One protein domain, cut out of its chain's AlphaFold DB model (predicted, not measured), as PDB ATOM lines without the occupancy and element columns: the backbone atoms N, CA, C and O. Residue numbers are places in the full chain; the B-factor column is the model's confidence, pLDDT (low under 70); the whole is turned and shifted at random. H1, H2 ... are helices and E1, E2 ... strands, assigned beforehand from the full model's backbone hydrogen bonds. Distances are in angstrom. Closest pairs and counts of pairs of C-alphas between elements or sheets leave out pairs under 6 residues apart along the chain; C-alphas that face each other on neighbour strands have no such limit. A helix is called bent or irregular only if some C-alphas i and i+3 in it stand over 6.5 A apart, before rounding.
ATOM      1  N   GLU A 472      96.576 167.748 141.200       79.06
ATOM      2  CA  GLU A 472      96.545 168.985 140.407       79.06
ATOM      3  C   GLU A 472      97.823 169.818 140.579       79.06
ATOM      4  O   GLU A 472      98.415 170.249 139.597       79.06
ATOM      5  N   THR A 473      98.315 169.965 141.809       73.62
ATOM      6  CA  THR A 473      99.539 170.709 142.134       73.62
ATOM      7  C   THR A 473     100.763 169.981 141.606       73.62
ATOM      8  O   THR A 473     101.681 170.616 141.096       73.62
ATOM      9  N   VAL A 474     100.779 168.646 141.667       75.31
ATOM     10  CA  VAL A 474     101.839 167.846 141.042       75.31
ATOM     11  C   VAL A 474     101.857 168.026 139.534       75.31
ATOM     12  O   VAL A 474     102.934 168.191 138.965       75.31
ATOM     13  N   LEU A 475     100.690 168.030 138.895       81.81
ATOM     14  CA  LEU A 475     100.552 168.208 137.455       81.81
ATOM     15  C   LEU A 475     100.969 169.627 137.038       81.81
ATOM     16  O   LEU A 475     101.736 169.788 136.088       81.81
ATOM     17  N   ASP A 476     100.572 170.646 137.798       78.06
ATOM     18  CA  ASP A 476     101.002 172.033 137.606       78.06
ATOM     19  C   ASP A 476     102.516 172.186 137.794       78.06
ATOM     20  O   ASP A 476     103.193 172.789 136.956       78.06
ATOM     21  N   GLN A 477     103.086 171.606 138.856       77.50
ATOM     22  CA  GLN A 477     104.531 171.604 139.084       77.50
ATOM     23  C   GLN A 477     105.275 170.836 137.985       77.50
ATOM     24  O   GLN A 477     106.322 171.294 137.538       77.50
ATOM     25  N   GLN A 478     104.740 169.716 137.499       80.19
ATOM     26  CA  GLN A 478     105.311 168.954 136.389       80.19
ATOM     27  C   GLN A 478     105.309 169.773 135.094       80.19
ATOM     28  O   GLN A 478     106.338 169.873 134.431       80.19
ATOM     29  N   GLN A 479     104.201 170.438 134.757       79.81
ATOM     30  CA  GLN A 479     104.143 171.345 133.607       79.81
ATOM     31  C   GLN A 479     105.126 172.518 133.748       79.81
ATOM     32  O   GLN A 479     105.749 172.937 132.770       79.81
ATOM     33  N   LEU A 480     105.286 173.049 134.964       76.19
ATOM     34  CA  LEU A 480     106.261 174.095 135.274       76.19
ATOM     35  C   LEU A 480     107.705 173.617 135.077       76.19
ATOM     36  O   LEU A 480     108.494 174.337 134.463       76.19
ATOM     37  N   ARG A 481     108.040 172.416 135.564       83.50
ATOM     38  CA  ARG A 481     109.362 171.791 135.415       83.50
ATOM     39  C   ARG A 481     109.694 171.496 133.961       83.50
ATOM     40  O   ARG A 481     110.739 171.934 133.491       83.50
ATOM     41  N   LEU A 482     108.785 170.837 133.243       79.88
ATOM     42  CA  LEU A 482     108.948 170.510 131.825       79.88
ATOM     43  C   LEU A 482     109.179 171.772 130.988       79.88
ATOM     44  O   LEU A 482     110.144 171.830 130.231       79.88
ATOM     45  N   GLY A 483     108.375 172.818 131.207       77.69
ATOM     46  CA  GLY A 483     108.601 174.112 130.567       77.69
ATOM     47  C   GLY A 483     109.971 174.705 130.918       77.69
ATOM     48  O   GLY A 483     110.686 175.174 130.035       77.69
ATOM     49  N   PHE A 484     110.380 174.662 132.193       81.38
ATOM     50  CA  PHE A 484     111.703 175.133 132.620       81.38
ATOM     51  C   PHE A 484     112.849 174.378 131.932       81.38
ATOM     52  O   PHE A 484     113.806 175.017 131.503       81.38
ATOM     53  N   TYR A 485     112.754 173.056 131.766       80.25
ATOM     54  CA  TYR A 485     113.789 172.237 131.121       80.25
ATOM     55  C   TYR A 485     114.032 172.612 129.664       80.25
ATOM     56  O   TYR A 485     115.180 172.632 129.220       80.25
ATOM     57  N   GLU A 486     112.972 172.949 128.933       76.56
ATOM     58  CA  GLU A 486     113.063 173.341 127.525       76.56
ATOM     59  C   GLU A 486     113.855 174.645 127.333       76.56
ATOM     60  O   GLU A 486     114.583 174.802 126.347       76.56
ATOM     61  N   VAL A 487     113.770 175.568 128.297       73.81
ATOM     62  CA  VAL A 487     114.386 176.902 128.203       73.81
ATOM     63  C   VAL A 487     115.646 177.070 129.050       73.81
ATOM     64  O   VAL A 487     116.421 177.991 128.791       73.81
ATOM     65  N   ALA A 488     115.891 176.219 130.049       76.12
ATOM     66  CA  ALA A 488     117.035 176.350 130.950       76.12
ATOM     67  C   ALA A 488     118.388 176.378 130.204       76.12
ATOM     68  O   ALA A 488     119.180 177.293 130.451       76.12
ATOM     69  N   PRO A 489     118.650 175.530 129.187       74.69
ATOM     70  CA  PRO A 489     119.862 175.655 128.379       74.69
ATOM     71  C   PRO A 489     120.000 177.031 127.713       74.69
ATOM     72  O   PRO A 489     121.106 177.542 127.588       74.69
ATOM     73  N   GLN A 490     118.892 177.667 127.324       70.75
ATOM     74  CA  GLN A 490     118.885 178.984 126.679       70.75
ATOM     75  C   GLN A 490     119.049 180.138 127.685       70.75
ATOM     76  O   GLN A 490     119.652 181.155 127.354       70.75
ATOM     77  N   LEU A 491     118.540 179.978 128.912       70.44
ATOM     78  CA  LEU A 491     118.633 180.962 130.000       70.44
ATOM     79  C   LEU A 491     120.018 180.999 130.662       70.44
ATOM     80  O   LEU A 491     120.484 182.069 131.066       70.44
ATOM     81  N   PHE A 492     120.663 179.835 130.791       75.06
ATOM     82  CA  PHE A 492     121.907 179.661 131.547       75.06
ATOM     83  C   PHE A 492     123.166 179.557 130.654       75.06
ATOM     84  O   PHE A 492     124.286 179.719 131.155       75.06
ATOM     85  N   GLN A 493     123.026 179.352 129.335       68.75
ATOM     86  CA  GLN A 493     124.139 179.361 128.364       68.75
ATOM     87  C   GLN A 493     124.169 180.665 127.539       68.75
ATOM     88  O   GLN A 493     123.168 181.355 127.397       68.75
ATOM     89  N   THR A 494     125.332 181.039 126.987       60.06
ATOM     90  CA  THR A 494     125.538 182.281 126.198       60.06
ATOM     91  C   THR A 494     125.008 182.181 124.761       60.06
ATOM     92  O   THR A 494     125.667 182.623 123.817       60.06
ATOM     93  N   THR A 495     123.865 181.539 124.565       56.78
ATOM     94  CA  THR A 495     123.307 181.251 123.241       56.78
ATOM     95  C   THR A 495     122.283 182.337 122.888       56.78
ATOM     96  O   THR A 495     121.493 182.715 123.754       56.78
ATOM     97  N   PRO A 496     122.283 182.895 121.660       51.31
ATOM     98  CA  PRO A 496     121.300 183.904 121.265       51.31
ATOM     99  C   PRO A 496     119.883 183.335 121.384       51.31
ATOM    100  O   PRO A 496     119.570 182.305 120.790       51.31
ATOM    101  N   SER A 497     119.057 183.997 122.185       56.00
ATOM    102  CA  SER A 497     117.766 183.491 122.648       56.00
ATOM    103  C   SER A 497     116.600 184.102 121.865       56.00
ATOM    104  O   SER A 497     116.634 185.283 121.512       56.00
ATOM    105  N   ASN A 498     115.555 183.308 121.613       59.34
ATOM    106  CA  ASN A 498     114.277 183.786 121.092       59.34
ATOM    107  C   ASN A 498     113.423 184.305 122.269       59.34
ATOM    108  O   ASN A 498     113.118 183.520 123.166       59.34
ATOM    109  N   PRO A 499     113.039 185.594 122.310       57.22
ATOM    110  CA  PRO A 499     112.345 186.179 123.463       57.22
ATOM    111  C   PRO A 499     111.035 185.461 123.820       57.22
ATOM    112  O   PRO A 499     110.751 185.254 124.993       57.22
ATOM    113  N   ASN A 500     110.296 184.990 122.811       59.50
ATOM    114  CA  ASN A 500     108.964 184.400 122.985       59.50
ATOM    115  C   ASN A 500     108.948 183.109 123.828       59.50
ATOM    116  O   ASN A 500     107.925 182.804 124.434       59.50
ATOM    117  N   ASP A 501     110.057 182.364 123.873       60.44
ATOM    118  CA  ASP A 501     110.136 181.078 124.582       60.44
ATOM    119  C   ASP A 501     110.537 181.270 126.059       60.44
ATOM    120  O   ASP A 501     110.133 180.509 126.934       60.44
ATOM    121  N   ILE A 502     111.276 182.341 126.366       65.25
ATOM    122  CA  ILE A 502     111.729 182.693 127.724       65.25
ATOM    123  C   ILE A 502     110.599 183.323 128.557       65.25
ATOM    124  O   ILE A 502     110.578 183.212 129.791       65.25
ATOM    125  N   ASP A 503     109.649 183.970 127.885       65.25
ATOM    126  CA  ASP A 503     108.648 184.824 128.513       65.25
ATOM    127  C   ASP A 503     107.756 184.149 129.568       65.25
ATOM    128  O   ASP A 503     107.607 184.707 130.661       65.25
ATOM    129  N   PRO A 504     107.205 182.941 129.339       70.31
ATOM    130  CA  PRO A 504     106.292 182.313 130.295       70.31
ATOM    131  C   PRO A 504     106.966 181.966 131.628       70.31
ATOM    132  O   PRO A 504     106.348 182.044 132.689       70.31
ATOM    133  N   ILE A 505     108.244 181.589 131.596       72.38
ATOM    134  CA  ILE A 505     108.974 181.083 132.766       72.38
ATOM    135  C   ILE A 505     109.591 182.221 133.567       72.38
ATOM    136  O   ILE A 505     109.544 182.198 134.796       72.38
ATOM    137  N   ALA A 506     110.068 183.268 132.888       72.62
ATOM    138  CA  ALA A 506     110.443 184.522 133.530       72.62
ATOM    139  C   ALA A 506     109.247 185.159 134.261       72.62
ATOM    140  O   ALA A 506     109.384 185.593 135.407       72.62
ATOM    141  N   GLN A 507     108.062 185.156 133.636       74.31
ATOM    142  CA  GLN A 507     106.827 185.615 134.274       74.31
ATOM    143  C   GLN A 507     106.454 184.761 135.484       74.31
ATOM    144  O   GLN A 507     106.164 185.312 136.540       74.31
ATOM    145  N   LYS A 508     106.513 183.430 135.368       76.38
ATOM    146  CA  LYS A 508     106.211 182.512 136.476       76.38
ATOM    147  C   LYS A 508     107.175 182.683 137.655       76.38
ATOM    148  O   LYS A 508     106.715 182.757 138.788       76.38
ATOM    149  N   LEU A 509     108.479 182.827 137.410       75.38
ATOM    150  CA  LEU A 509     109.471 183.067 138.467       75.38
ATOM    151  C   LEU A 509     109.215 184.390 139.206       75.38
ATOM    152  O   LEU A 509     109.247 184.429 140.432       75.38
ATOM    153  N   LEU A 510     108.946 185.472 138.469       78.31
ATOM    154  CA  LEU A 510     108.661 186.778 139.067       78.31
ATOM    155  C   LEU A 510     107.301 186.793 139.783       78.31
ATOM    156  O   LEU A 510     107.196 187.363 140.868       78.31
ATOM    157  N   ALA A 511     106.291 186.109 139.241       75.88
ATOM    158  CA  ALA A 511     104.985 185.951 139.879       75.88
ATOM    159  C   ALA A 511     105.081 185.177 141.203       75.88
ATOM    160  O   ALA A 511     104.431 185.554 142.177       75.88
ATOM    161  N   LYS A 512     105.942 184.151 141.285       78.00
ATOM    162  CA  LYS A 512     106.217 183.426 142.540       78.00
ATOM    163  C   LYS A 512     106.801 184.321 143.630       78.00
ATOM    164  O   LYS A 512     106.579 184.057 144.799       78.00
ATOM    165  N   LEU A 513     107.473 185.413 143.274       73.44
ATOM    166  CA  LEU A 513     107.973 186.412 144.226       73.44
ATOM    167  C   LEU A 513     106.928 187.483 144.594       73.44
ATOM    168  O   LEU A 513     107.273 188.492 145.204       73.44
ATOM    169  N   GLY A 514     105.663 187.297 144.205       68.88
ATOM    170  CA  GLY A 514     104.587 188.260 144.450       68.88
ATOM    171  C   GLY A 514     104.617 189.471 143.514       68.88
ATOM    172  O   GLY A 514     103.958 190.476 143.785       68.88
ATOM    173  N   ALA A 515     105.382 189.416 142.420       67.00
ATOM    174  CA  ALA A 515     105.413 190.500 141.453       67.00
ATOM    175  C   ALA A 515     104.153 190.487 140.570       67.00
ATOM    176  O   ALA A 515     103.722 189.436 140.102       67.00
ATOM    177  N   GLY A 516     103.562 191.668 140.353       64.88
ATOM    178  CA  GLY A 516     102.356 191.845 139.539       64.88
ATOM    179  C   GLY A 516     102.646 191.828 138.034       64.88
ATOM    180  O   GLY A 516     103.174 190.867 137.486       64.88
ATOM    181  N   SER A 517     102.300 192.907 137.326       65.50
ATOM    182  CA  SER A 517     102.527 193.006 135.878       65.50
ATOM    183  C   SER A 517     104.024 193.058 135.531       65.50
ATOM    184  O   SER A 517     104.721 194.003 135.916       65.50
ATOM    185  N   VAL A 518     104.497 192.084 134.753       65.81
ATOM    186  CA  VAL A 518     105.854 192.054 134.189       65.81
ATOM    187  C   VAL A 518     105.890 192.901 132.912       65.81
ATOM    188  O   VAL A 518     105.097 192.692 131.997       65.81
ATOM    189  N   SER A 519     106.805 193.868 132.844       65.94
ATOM    190  CA  SER A 519     107.037 194.722 131.676       65.94
ATOM    191  C   SER A 519     108.371 194.369 131.028       65.94
ATOM    192  O   SER A 519     109.426 194.421 131.663       65.94
ATOM    193  N   TYR A 520     108.350 194.111 129.724       61.12
ATOM    194  CA  TYR A 520     109.570 193.958 128.939       61.12
ATOM    195  C   TYR A 520     110.083 195.319 128.505       61.12
ATOM    196  O   TYR A 520     109.331 196.124 127.958       61.12
ATOM    197  N   GLN A 521     111.363 195.586 128.756       61.22
ATOM    198  CA  GLN A 521     112.021 196.781 128.228       61.22
ATOM    199  C   GLN A 521     112.972 196.451 127.073       61.22
ATOM    200  O   GLN A 521     113.148 197.280 126.186       61.22
ATOM    201  N   THR A 522     113.550 195.244 127.038       59.72
ATOM    202  CA  THR A 522     114.357 194.731 125.917       59.72
ATOM    203  C   THR A 522     114.288 193.195 125.873       59.72
ATOM    204  O   THR A 522     113.972 192.595 126.897       59.72
ATOM    205  N   PRO A 523     114.659 192.534 124.759       53.53
ATOM    206  CA  PRO A 523     114.773 191.068 124.702       53.53
ATOM    207  C   PRO A 523     115.823 190.463 125.656       53.53
ATOM    208  O   PRO A 523     115.904 189.248 125.773       53.53
ATOM    209  N   ALA A 524     116.647 191.283 126.321       54.94
ATOM    210  CA  ALA A 524     117.766 190.827 127.144       54.94
ATOM    211  C   ALA A 524     117.492 190.816 128.662       54.94
ATOM    212  O   ALA A 524     118.357 190.358 129.402       54.94
ATOM    213  N   TRP A 525     116.358 191.349 129.142       66.00
ATOM    214  CA  TRP A 525     115.966 191.342 130.564       66.00
ATOM    215  C   TRP A 525     114.501 191.774 130.750       66.00
ATOM    216  O   TRP A 525     113.968 192.543 129.943       66.00
ATOM    217  N   CYS A 526     113.867 191.341 131.845       65.25
ATOM    218  CA  CYS A 526     112.506 191.759 132.202       65.25
ATOM    219  C   CYS A 526     112.447 192.523 133.536       65.25
ATOM    220  O   CYS A 526     113.234 192.276 134.452       65.25
ATOM    221  N   LEU A 527     111.524 193.491 133.608       67.44
ATOM    222  CA  LEU A 527     111.217 194.290 134.794       67.44
ATOM    223  C   LEU A 527     109.906 193.802 135.398       67.44
ATOM    224  O   LEU A 527     108.895 193.761 134.698       67.44
ATOM    225  N   ALA A 528     109.869 193.599 136.706       66.81
ATOM    226  CA  ALA A 528     108.618 193.645 137.442       66.81
ATOM    227  C   ALA A 528     108.639 194.785 138.462       66.81
ATOM    228  O   ALA A 528     109.608 194.975 139.204       66.81
ATOM    229  N   LEU A 529     107.555 195.558 138.473       59.12
ATOM    230  CA  LEU A 529     107.251 196.466 139.572       59.12
ATOM    231  C   LEU A 529     106.529 195.651 140.643       59.12
ATOM    232  O   LEU A 529     105.520 195.009 140.347       59.12
ATOM    233  N   VAL A 530     107.051 195.667 141.866       59.97
ATOM    234  CA  VAL A 530     106.457 194.928 142.985       59.97
ATOM    235  C   VAL A 530     105.727 195.923 143.878       59.97
ATOM    236  O   VAL A 530     106.309 196.911 144.332       59.97
ATOM    237  N   GLN A 531     104.428 195.700 144.072       64.56
ATOM    238  CA  GLN A 531     103.597 196.465 144.998       64.56
ATOM    239  C   GLN A 531     102.793 195.479 145.857       64.56
ATOM    240  O   GLN A 531     101.901 194.828 145.312       64.56
ATOM    241  N   PRO A 532     103.076 195.364 147.169       65.56
ATOM    242  CA  PRO A 532     104.076 196.111 147.950       65.56
ATOM    243  C   PRO A 532     105.539 195.783 147.568       65.56
ATOM    244  O   PRO A 532     105.773 194.774 146.913       65.56
ATOM    245  N   PRO A 533     106.526 196.623 147.942       72.81
ATOM    246  CA  PRO A 533     107.942 196.366 147.669       72.81
ATOM    247  C   PRO A 533     108.402 195.008 148.200       72.81
ATOM    248  O   PRO A 533     108.005 194.593 149.289       72.81
ATOM    249  N   LEU A 534     109.278 194.338 147.453       77.00
ATOM    250  CA  LEU A 534     109.832 193.049 147.843       77.00
ATOM    251  C   LEU A 534     110.877 193.237 148.951       77.00
ATOM    252  O   LEU A 534     111.874 193.933 148.749       77.00
ATOM    253  N   PHE A 535     110.668 192.608 150.106       76.81
ATOM    254  CA  PHE A 535     111.591 192.683 151.239       76.81
ATOM    255  C   PHE A 535     112.637 191.565 151.167       76.81
ATOM    256  O   PHE A 535     112.340 190.392 151.410       76.81
ATOM    257  N   LEU A 536     113.882 191.931 150.851       77.00
ATOM    258  CA  LEU A 536     114.996 190.996 150.731       77.00
ATOM    259  C   LEU A 536     116.217 191.448 151.538       77.00
ATOM    260  O   LEU A 536     116.622 192.604 151.462       77.00
ATOM    261  N   TYR A 537     116.805 190.530 152.308       72.69
ATOM    262  CA  TYR A 537     117.977 190.687 153.177       72.69
ATOM    263  C   TYR A 537     117.961 191.986 154.006       72.69
ATOM    264  O   TYR A 537     118.986 192.563 154.368       72.69
ATOM    265  N   TRP A 538     116.753 192.412 154.365       72.75
ATOM    266  CA  TRP A 538     116.447 193.559 155.218       72.75
ATOM    267  C   TRP A 538     116.461 194.902 154.485       72.75
ATOM    268  O   TRP A 538     116.600 195.955 155.112       72.75
ATOM    269  N   GLN A 539     116.271 194.865 153.164       76.44
ATOM    270  CA  GLN A 539     116.070 196.014 152.289       76.44
ATOM    271  C   GLN A 539     114.809 195.835 151.436       76.44
ATOM    272  O   GLN A 539     114.487 194.730 151.009       76.44
ATOM    273  N   ASP A 540     114.113 196.940 151.183       78.94
ATOM    274  CA  ASP A 540     112.941 196.966 150.310       78.94
ATOM    275  C   ASP A 540     113.346 197.237 148.858       78.94
ATOM    276  O   ASP A 540     114.178 198.110 148.575       78.94
ATOM    277  N   PHE A 541     112.713 196.513 147.940       82.44
ATOM    278  CA  PHE A 541     112.905 196.648 146.506       82.44
ATOM    279  C   PHE A 541     111.584 196.829 145.774       82.44
ATOM    280  O   PHE A 541     110.816 195.891 145.582       82.44
ATOM    281  N   ASP A 542     111.374 198.034 145.256       79.19
ATOM    282  CA  ASP A 542     110.203 198.357 144.431       79.19
ATOM    283  C   ASP A 542     110.304 197.769 143.007       79.19
ATOM    284  O   ASP A 542     109.341 197.787 142.237       79.19
ATOM    285  N   ARG A 543     111.501 197.304 142.618       84.81
ATOM    286  CA  ARG A 543     111.825 196.801 141.278       84.81
ATOM    287  C   ARG A 543     112.632 195.518 141.366       84.81
ATOM    288  O   ARG A 543     113.676 195.507 142.021       84.81
ATOM    289  N   VAL A 544     112.192 194.497 140.641       85.56
ATOM    290  CA  VAL A 544     112.925 193.243 140.455       85.56
ATOM    291  C   VAL A 544     113.206 193.060 138.969       85.56
ATOM    292  O   VAL A 544     112.317 193.197 138.130       85.56
ATOM    293  N   TYR A 545     114.461 192.781 138.653       83.50
ATOM    294  CA  TYR A 545     114.984 192.576 137.317       83.50
ATOM    295  C   TYR A 545     115.435 191.128 137.185       83.50
ATOM    296  O   TYR A 545     116.262 190.682 137.977       83.50
ATOM    297  N   LEU A 546     114.951 190.400 136.182       81.06
ATOM    298  CA  LEU A 546     115.522 189.098 135.831       81.06
ATOM    299  C   LEU A 546     116.535 189.295 134.704       81.06
ATOM    300  O   LEU A 546     116.199 189.829 133.644       81.06
ATOM    301  N   LEU A 547     117.773 188.874 134.947       78.62
ATOM    302  CA  LEU A 547     118.892 189.041 134.032       78.62
ATOM    303  C   LEU A 547     119.427 187.665 133.597       78.62
ATOM    304  O   LEU A 547     120.122 187.017 134.382       78.62
ATOM    305  N   PRO A 548     119.140 187.203 132.367       74.25
ATOM    306  CA  PRO A 548     119.830 186.055 131.786       74.25
ATOM    307  C   PRO A 548     121.313 186.372 131.536       74.25
ATOM    308  O   PRO A 548     121.760 187.519 131.638       74.25
ATOM    309  N   LYS A 549     122.104 185.358 131.182       70.81
ATOM    310  CA  LYS A 549     123.537 185.531 130.922       70.81
ATOM    311  C   LYS A 549     123.781 186.382 129.665       70.81
ATOM    312  O   LYS A 549     123.694 185.899 128.541       70.81
ATOM    313  N   VAL A 550     124.131 187.657 129.853       67.81
ATOM    314  CA  VAL A 550     124.322 188.641 128.765       67.81
ATOM    315  C   VAL A 550     125.771 189.119 128.613       67.81
ATOM    316  O   VAL A 550     126.562 189.102 129.559       67.81
ATOM    317  N   SER A 551     126.111 189.604 127.411       65.44
ATOM    318  CA  SER A 551     127.432 190.168 127.091       65.44
ATOM    319  C   SER A 551     127.786 191.401 127.944       65.44
ATOM    320  O   SER A 551     126.906 192.127 128.419       65.44
ATOM    321  N   SER A 552     129.083 191.697 128.085       69.44
ATOM    322  CA  SER A 552     129.578 192.883 128.807       69.44
ATOM    323  C   SER A 552     129.082 194.210 128.213       69.44
ATOM    324  O   SER A 552     128.846 195.165 128.951       69.44
ATOM    325  N   VAL A 553     128.865 194.262 126.894       69.25
ATOM    326  CA  VAL A 553     128.335 195.437 126.181       69.25
ATOM    327  C   VAL A 553     126.872 195.680 126.551       69.25
ATOM    328  O   VAL A 553     126.497 196.801 126.891       69.25
ATOM    329  N   THR A 554     126.054 194.625 126.564       71.12
ATOM    330  CA  THR A 554     124.654 194.697 127.007       71.12
ATOM    331  C   THR A 554     124.585 195.127 128.472       71.12
ATOM    332  O   THR A 554     123.849 196.052 128.803       71.12
ATOM    333  N   ARG A 555     125.431 194.557 129.340       72.06
ATOM    334  CA  ARG A 555     125.508 194.919 130.766       72.06
ATOM    335  C   ARG A 555     125.807 196.402 130.997       72.06
ATOM    336  O   ARG A 555     125.199 197.013 131.869       72.06
ATOM    337  N   ALA A 556     126.676 197.004 130.182       72.62
ATOM    338  CA  ALA A 556     126.994 198.429 130.281       72.62
ATOM    339  C   ALA A 556     125.768 199.330 130.041       72.62
ATOM    340  O   ALA A 556     125.628 200.356 130.706       72.62
ATOM    341  N   THR A 557     124.852 198.933 129.149       74.12
ATOM    342  CA  THR A 557     123.605 199.683 128.900       74.12
ATOM    343  C   THR A 557     122.616 199.597 130.068       74.12
ATOM    344  O   THR A 557     121.951 200.588 130.378       74.12
ATOM    345  N   LEU A 558     122.594 198.471 130.792       76.00
ATOM    346  CA  LEU A 558     121.724 198.250 131.956       76.00
ATOM    347  C   LEU A 558     122.084 199.118 133.167       76.00
ATOM    348  O   LEU A 558     121.233 199.377 134.013       76.00
ATOM    349  N   ARG A 559     123.316 199.638 133.235       78.00
ATOM    350  CA  ARG A 559     123.767 200.534 134.317       78.00
ATOM    351  C   ARG A 559     122.976 201.840 134.402       78.00
ATOM    352  O   ARG A 559     123.013 202.511 135.425       78.00
ATOM    353  N   THR A 560     122.279 202.219 133.334       78.88
ATOM    354  CA  THR A 560     121.437 203.427 133.301       78.88
ATOM    355  C   THR A 560     120.083 203.238 133.983       78.88
ATOM    356  O   THR A 560     119.377 204.219 134.222       78.88
ATOM    357  N   LEU A 561     119.722 201.999 134.327       79.44
ATOM    358  CA  LEU A 561     118.424 201.680 134.902       79.44
ATOM    359  C   LEU A 561     118.350 202.064 136.391       79.44
ATOM    360  O   LEU A 561     119.375 202.097 137.086       79.44
ATOM    361  N   PRO A 562     117.142 202.373 136.901       81.62
ATOM    362  CA  PRO A 562     116.944 202.704 138.306       81.62
ATOM    363  C   PRO A 562     117.321 201.550 139.236       81.62
ATOM    364  O   PRO A 562     117.138 200.381 138.892       81.62
ATOM    365  N   LYS A 563     117.736 201.892 140.461       84.44
ATOM    366  CA  LYS A 563     118.056 200.928 141.522       84.44
ATOM    367  C   LYS A 563     116.942 199.877 141.697       84.44
ATOM    368  O   LYS A 563     115.770 200.248 141.805       84.44
ATOM    369  N   GLY A 564     117.320 198.598 141.761       86.38
ATOM    370  CA  GLY A 564     116.426 197.467 142.055       86.38
ATOM    371  C   GLY A 564     117.175 196.188 142.444       86.38
ATOM    372  O   GLY A 564     118.385 196.222 142.672       86.38
ATOM    373  N   LEU A 565     116.450 195.078 142.551       87.06
ATOM    374  CA  LEU A 565     116.999 193.743 142.791       87.06
ATOM    375  C   LEU A 565     117.236 193.037 141.454       87.06
ATOM    376  O   LEU A 565     116.303 192.906 140.675       87.06
ATOM    377  N   TRP A 566     118.447 192.561 141.193       87.44
ATOM    378  CA  TRP A 566     118.816 191.849 139.972       87.44
ATOM    379  C   TRP A 566     118.969 190.354 140.258       87.44
ATOM    380  O   TRP A 566     119.844 189.953 141.016       87.44
ATOM    381  N   LEU A 567     118.131 189.525 139.647       87.12
ATOM    382  CA  LEU A 567     118.215 188.069 139.687       87.12
ATOM    383  C   LEU A 567     119.000 187.598 138.458       87.12
ATOM    384  O   LEU A 567     118.467 187.558 137.351       87.12
ATOM    385  N   CYS A 568     120.283 187.301 138.641       84.94
ATOM    386  CA  CYS A 568     121.208 186.927 137.576       84.94
ATOM    387  C   CYS A 568     121.218 185.405 137.386       84.94
ATOM    388  O   CYS A 568     121.713 184.673 138.240       84.94
ATOM    389  N   LEU A 569     120.697 184.916 136.264       81.19
ATOM    390  CA  LEU A 569     120.657 183.487 135.958       81.19
ATOM    391  C   LEU A 569     122.012 183.024 135.394       81.19
ATOM    392  O   LEU A 569     122.486 183.545 134.385       81.19
ATOM    393  N   GLY A 570     122.643 182.038 136.038       66.94
ATOM    394  CA  GLY A 570     123.853 181.378 135.524       66.94
ATOM    395  C   GLY A 570     125.183 182.077 135.811       66.94
ATOM    396  O   GLY A 570     126.217 181.655 135.285       66.94
ATOM    397  N   GLU A 571     125.191 183.107 136.660       66.00
ATOM    398  CA  GLU A 571     126.418 183.701 137.200       66.00
ATOM    399  C   GLU A 571     126.645 183.237 138.643       66.00
ATOM    400  O   GLU A 571     125.772 183.368 139.497       66.00
ATOM    401  N   SER A 572     127.838 182.709 138.935       54.03
ATOM    402  CA  SER A 572     128.232 182.310 140.295       54.03
ATOM    403  C   SER A 572     128.571 183.503 141.197       54.03
ATOM    404  O   SER A 572     128.649 183.352 142.416       54.03
ATOM    405  N   HIS A 573     128.778 184.687 140.612       60.97
ATOM    406  CA  HIS A 573     129.107 185.916 141.323       60.97
ATOM    407  C   HIS A 573     128.234 187.066 140.838       60.97
ATOM    408  O   HIS A 573     128.157 187.331 139.641       60.97
ATOM    409  N   ALA A 574     127.615 187.760 141.790       64.62
ATOM    410  CA  ALA A 574     126.796 188.929 141.536       64.62
ATOM    411  C   ALA A 574     127.625 190.059 140.884       64.62
ATOM    412  O   ALA A 574     128.645 190.467 141.452       64.62
ATOM    413  N   PRO A 575     127.217 190.595 139.721       69.31
ATOM    414  CA  PRO A 575     127.892 191.727 139.096       69.31
ATOM    415  C   PRO A 575     127.773 192.982 139.972       69.31
ATOM    416  O   PRO A 575     126.677 193.430 140.306       69.31
ATOM    417  N   SER A 576     128.917 193.557 140.351       69.25
ATOM    418  CA  SER A 576     129.008 194.699 141.274       69.25
ATOM    419  C   SER A 576     128.733 196.059 140.624       69.25
ATOM    420  O   SER A 576     128.678 197.074 141.314       69.25
ATOM    421  N   ASP A 577     128.583 196.096 139.301       74.31
ATOM    422  CA  ASP A 577     128.520 197.309 138.487       74.31
ATOM    423  C   ASP A 577     127.094 197.732 138.087       74.31
ATOM    424  O   ASP A 577     126.932 198.746 137.404       74.31
ATOM    425  N   LEU A 578     126.067 196.981 138.498       79.88
ATOM    426  CA  LEU A 578     124.656 197.306 138.261       79.88
ATOM    427  C   LEU A 578     124.084 198.196 139.376       79.88
ATOM    428  O   LEU A 578     124.401 198.036 140.554       79.88
ATOM    429  N   ASN A 579     123.184 199.117 139.017       82.75
ATOM    430  CA  ASN A 579     122.479 199.950 139.994       82.75
ATOM    431  C   ASN A 579     121.486 199.095 140.788       82.75
ATOM    432  O   ASN A 579     120.390 198.797 140.311       82.75
ATOM    433  N   GLY A 580     121.841 198.707 142.012       81.12
ATOM    434  CA  GLY A 580     121.010 197.806 142.803       81.12
ATOM    435  C   GLY A 580     121.812 196.777 143.574       81.12
ATOM    436  O   GLY A 580     122.987 196.988 143.861       81.12
ATOM    437  N   VAL A 581     121.157 195.668 143.903       84.00
ATOM    438  CA  VAL A 581     121.819 194.465 144.418       84.00
ATOM    439  C   VAL A 581     121.555 193.329 143.460       84.00
ATOM    440  O   VAL A 581     120.422 193.157 143.027       84.00
ATOM    441  N   ALA A 582     122.601 192.585 143.126       85.94
ATOM    442  CA  ALA A 582     122.512 191.427 142.260       85.94
ATOM    443  C   ALA A 582     122.669 190.133 143.062       85.94
ATOM    444  O   ALA A 582     123.444 190.075 144.016       85.94
ATOM    445  N   ILE A 583     121.915 189.111 142.671       86.00
ATOM    446  CA  ILE A 583     121.913 187.773 143.259       86.00
ATOM    447  C   ILE A 583     122.046 186.780 142.121       86.00
ATOM    448  O   ILE A 583     121.214 186.759 141.216       86.00
ATOM    449  N   GLY A 584     123.090 185.959 142.171       84.81
ATOM    450  CA  GLY A 584     123.267 184.848 141.249       84.81
ATOM    451  C   GLY A 584     122.317 183.707 141.600       84.81
ATOM    452  O   GLY A 584     122.243 183.302 142.758       84.81
ATOM    453  N   LEU A 585     121.605 183.173 140.617       85.12
ATOM    454  CA  LEU A 585     120.815 181.955 140.758       85.12
ATOM    455  C   LEU A 585     121.413 180.873 139.860       85.12
ATOM    456  O   LEU A 585     121.658 181.099 138.671       85.12
ATOM    457  N   THR A 586     121.654 179.693 140.429       83.75
ATOM    458  CA  THR A 586     121.965 178.489 139.651       83.75
ATOM    459  C   THR A 586     120.690 177.872 139.082       83.75
ATOM    460  O   THR A 586     119.590 178.141 139.557       83.75
ATOM    461  N   GLU A 587     120.836 176.993 138.094       80.81
ATOM    462  CA  GLU A 587     119.713 176.270 137.484       80.81
ATOM    463  C   GLU A 587     118.877 175.514 138.532       80.81
ATOM    464  O   GLU A 587     117.654 175.643 138.571       80.81
ATOM    465  N   GLN A 588     119.545 174.841 139.476       78.06
ATOM    466  CA  GLN A 588     118.900 174.163 140.605       78.06
ATOM    467  C   GLN A 588     118.194 175.133 141.566       78.06
ATOM    468  O   GLN A 588     117.111 174.828 142.059       78.06
ATOM    469  N   GLN A 589     118.781 176.302 141.846       81.56
ATOM    470  CA  GLN A 589     118.173 177.301 142.735       81.56
ATOM    471  C   GLN A 589     116.940 177.959 142.108       81.56
ATOM    472  O   GLN A 589     115.971 178.224 142.818       81.56
ATOM    473  N   THR A 590     116.960 178.194 140.795       83.00
ATOM    474  CA  THR A 590     115.811 178.720 140.050       83.00
ATOM    475  C   THR A 590     114.683 177.697 139.978       83.00
ATOM    476  O   THR A 590     113.533 178.057 140.214       83.00
ATOM    477  N   LEU A 591     115.004 176.423 139.735       81.06
ATOM    478  CA  LEU A 591     114.025 175.336 139.783       81.06
ATOM    479  C   LEU A 591     113.376 175.223 141.172       81.06
ATOM    480  O   LEU A 591     112.154 175.179 141.284       81.06
ATOM    481  N   ALA A 592     114.183 175.271 142.235       76.25
ATOM    482  CA  ALA A 592     113.695 175.252 143.611       76.25
ATOM    483  C   ALA A 592     112.754 176.431 143.928       76.25
ATOM    484  O   ALA A 592     111.726 176.232 144.568       76.25
ATOM    485  N   LEU A 593     113.068 177.644 143.455       79.38
ATOM    486  CA  LEU A 593     112.178 178.805 143.586       79.38
ATOM    487  C   LEU A 593     110.840 178.581 142.873       79.38
ATOM    488  O   LEU A 593     109.794 178.919 143.421       79.38
ATOM    489  N   LEU A 594     110.853 177.986 141.679       78.25
ATOM    490  CA  LEU A 594     109.636 177.702 140.911       78.25
ATOM    491  C   LEU A 594     108.725 176.663 141.584       78.25
ATOM    492  O   LEU A 594     107.514 176.705 141.365       78.25
ATOM    493  N   HIS A 595     109.286 175.773 142.410       74.69
ATOM    494  CA  HIS A 595     108.538 174.761 143.168       74.69
ATOM    495  C   HIS A 595     107.845 175.302 144.422       74.69
ATOM    496  O   HIS A 595     107.009 174.604 144.986       74.69
ATOM    497  N   THR A 596     108.177 176.512 144.876       73.06
ATOM    498  CA  THR A 596     107.521 177.094 146.058       73.06
ATOM    499  C   THR A 596     106.048 177.376 145.773       73.06
ATOM    500  O   THR A 596     105.690 177.855 144.692       73.06
ATOM    501  N   GLU A 597     105.166 177.052 146.715       67.81
ATOM    502  CA  GLU A 597     103.726 177.245 146.525       67.81
ATOM    503  C   GLU A 597     103.328 178.678 146.848       67.81
ATOM    504  O   GLU A 597     102.625 179.316 146.058       67.81
ATOM    505  N   GLN A 598     103.846 179.197 147.966       72.38
ATOM    506  CA  GLN A 598     103.503 180.514 148.485       72.38
ATOM    507  C   GLN A 598     104.602 181.558 148.223       72.38
ATOM    508  O   GLN A 598     105.793 181.246 148.323       72.38
ATOM    509  N   PRO A 599     104.234 182.829 147.972       73.94
ATOM    510  CA  PRO A 599     105.208 183.905 147.804       73.94
ATOM    511  C   PRO A 599     106.146 184.093 148.998       73.94
ATOM    512  O   PRO A 599     107.331 184.363 148.811       73.94
ATOM    513  N   ASP A 600     105.655 183.900 150.222       69.69
ATOM    514  CA  ASP A 600     106.471 184.046 151.432       69.69
ATOM    515  C   ASP A 600     107.564 182.971 151.527       69.69
ATOM    516  O   ASP A 600     108.692 183.269 151.924       69.69
ATOM    517  N   GLU A 601     107.280 181.741 151.092       74.06
ATOM    518  CA  GLU A 601     108.272 180.663 151.000       74.06
ATOM    519  C   GLU A 601     109.328 180.973 149.935       74.06
ATOM    520  O   GLU A 601     110.531 180.831 150.184       74.06
ATOM    521  N   ALA A 602     108.892 181.472 148.772       77.56
ATOM    522  CA  ALA A 602     109.775 181.925 147.699       77.56
ATOM    523  C   ALA A 602     110.715 183.040 148.181       77.56
ATOM    524  O   ALA A 602     111.923 183.008 147.926       77.56
ATOM    525  N   LEU A 603     110.180 184.006 148.933       77.25
ATOM    526  CA  LEU A 603     110.933 185.106 149.531       77.25
ATOM    527  C   LEU A 603     111.917 184.624 150.593       77.25
ATOM    528  O   LEU A 603     113.062 185.074 150.605       77.25
ATOM    529  N   GLN A 604     111.518 183.713 151.481       73.94
ATOM    530  CA  GLN A 604     112.420 183.124 152.477       73.94
ATOM    531  C   GLN A 604     113.573 182.370 151.809       73.94
ATOM    532  O   GLN A 604     114.730 182.500 152.224       73.94
ATOM    533  N   TRP A 605     113.282 181.626 150.743       77.25
ATOM    534  CA  TRP A 605     114.295 180.914 149.978       77.25
ATOM    535  C   TRP A 605     115.246 181.868 149.251       77.25
ATOM    536  O   TRP A 605     116.469 181.727 149.344       77.25
ATOM    537  N   LEU A 606     114.708 182.898 148.598       81.12
ATOM    538  CA  LEU A 606     115.515 183.923 147.945       81.12
ATOM    539  C   LEU A 606     116.373 184.696 148.958       81.12
ATOM    540  O   LEU A 606     117.543 184.960 148.691       81.12
ATOM    541  N   ASN A 607     115.839 184.987 150.148       77.69
ATOM    542  CA  ASN A 607     116.572 185.578 151.271       77.69
ATOM    543  C   ASN A 607     117.743 184.700 151.709       77.69
ATOM    544  O   ASN A 607     118.842 185.199 151.964       77.69
ATOM    545  N   ARG A 608     117.528 183.385 151.742       76.94
ATOM    546  CA  ARG A 608     118.572 182.419 152.067       76.94
ATOM    547  C   ARG A 608     119.692 182.424 151.036       76.94
ATOM    548  O   ARG A 608     120.860 182.454 151.421       76.94
ATOM    549  N   ILE A 609     119.355 182.454 149.748       79.19
ATOM    550  CA  ILE A 609     120.344 182.570 148.670       79.19
ATOM    551  C   ILE A 609     121.096 183.905 148.783       79.19
ATOM    552  O   ILE A 609     122.330 183.912 148.806       79.19
ATOM    553  N   ALA A 610     120.378 185.018 148.955       79.19
ATOM    554  CA  ALA A 610     120.954 186.347 149.146       79.19
ATOM    555  C   ALA A 610     121.974 186.375 150.298       79.19
ATOM    556  O   ALA A 610     123.108 186.816 150.120       79.19
ATOM    557  N   GLY A 611     121.610 185.829 151.460       74.50
ATOM    558  CA  GLY A 611     122.457 185.795 152.654       74.50
ATOM    559  C   GLY A 611     123.690 184.887 152.549       74.50
ATOM    560  O   GLY A 611     124.610 184.988 153.365       74.50
ATOM    561  N   THR A 612     123.744 183.998 151.548       73.62
ATOM    562  CA  THR A 612     124.971 183.246 151.216       73.62
ATOM    563  C   THR A 612     125.943 184.025 150.342       73.62
ATOM    564  O   THR A 612     127.141 183.764 150.403       73.62
ATOM    565  N   GLN A 613     125.449 184.983 149.562       78.75
ATOM    566  CA  GLN A 613     126.245 185.739 148.591       78.75
ATOM    567  C   GLN A 613     126.625 187.134 149.097       78.75
ATOM    568  O   GLN A 613     127.604 187.715 148.632       78.75
ATOM    569  N   LEU A 614     125.867 187.672 150.056       73.38
ATOM    570  CA  LEU A 614     126.021 189.029 150.565       73.38
ATOM    571  C   LEU A 614     126.526 189.031 152.012       73.38
ATOM    572  O   LEU A 614     126.090 188.252 152.857       73.38
ATOM    573  N   SER A 615     127.430 189.964 152.318       71.56
ATOM    574  CA  SER A 615     127.895 190.225 153.682       71.56
ATOM    575  C   SER A 615     126.960 191.219 154.372       71.56
ATOM    576  O   SER A 615     126.983 192.411 154.058       71.56
TER     577      SER A 615
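What this domain is: This is residues 472 to 615 of the 1046 residues of an uncharacterized protein of Methylococcaceae bacterium (UniProt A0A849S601). A strongly twisted five-stranded sheet has H2 covering one face and H5 packing on E5 and E2, while H4 joins H1, H2 and H5 in a cluster of crossing helices. H1 and the small H3, which touches no helix, lie toward opposite ends of the longest axis. The printed part has 144 residues, in the order H1 H2 E1 E2 E3 H3 E4 E5 H4 H5; the class is mixed, helices and strands. The mixed sheet runs E1 E2 E3 E4 E5, antiparallel from E1 to E3 and parallel from E3 to E5. The whole is compact, with a radius of gyration of the C-alphas of 14.2 A and spans of 43 by 35 by 27 A.

Where its parts are: H1, residues 472 to 492, begins at C-alpha 472 (96.545, 168.985, 140.407) and is 28.9 A long; it is irregular, with C-alphas 486 and 489 7.2 A apart. H2, residues 499 to 512, 20.2 A, is only just irregular, with C-alphas 501 and 504 7.0 A apart. E1 is residues 518 to 522, 12.2 A. E2, residues 525 to 536, 20.2 A, bends by 109 degrees at residue 532, and E3, residues 539 to 547, 19.7 A, by 83 degrees at residue 542. H3 is residues 552 to 558, 10.0 A; E4 564 to 569, 15.8 A; E5 580 to 585, 16.0 A; H4 587 to 594, 10.7 A. H5, residues 599 to 613, 21.1 A, ends at C-alpha 613 (126.245, 185.739, 148.591).

How they stand to each other: E1, E2 and E3 form a meander, each strand the antiparallel neighbour of the one before, with N 519 and O 527 at 2.8 A and N 528 and O 544 at 2.9 A. E3, H3 and E4 are a strand-helix-strand unit, two parallel neighbour strands with a helix between, and its crossover is right-handed; N 545 and O 565 are within hydrogen-bond range across E3 and E4, at 2.7 A. E4 and E5 are parallel neighbours, with N 566 and O 581 within hydrogen-bond range at 2.8 A. H2 and the sheet make two layers, a helix on one face, at a height over the sheet of 9.5 A. H4, the hub, touches H2 (closest C-alphas Leu 509 and Leu 594, 5.9 A), H1 (Ala 488 and Glu 587, 7.1 A) and H5 (Leu 593 and Ala 602, 5.7 A). Every O i to N i+4 pair is within hydrogen-bond range in H4 and H5, against 14 of 17 in H1, 8 of 10 in H2 and 2 of 3 in H3.

The domain as a whole: The C-alphas farthest apart, Glu 472 and Val 553, are 43.7 A apart. The printed part has no cut, and no link is long. Mean pLDDT of the printed part is 73.7; 43 residues are under 70, among them 493 to 503 and 514 to 532.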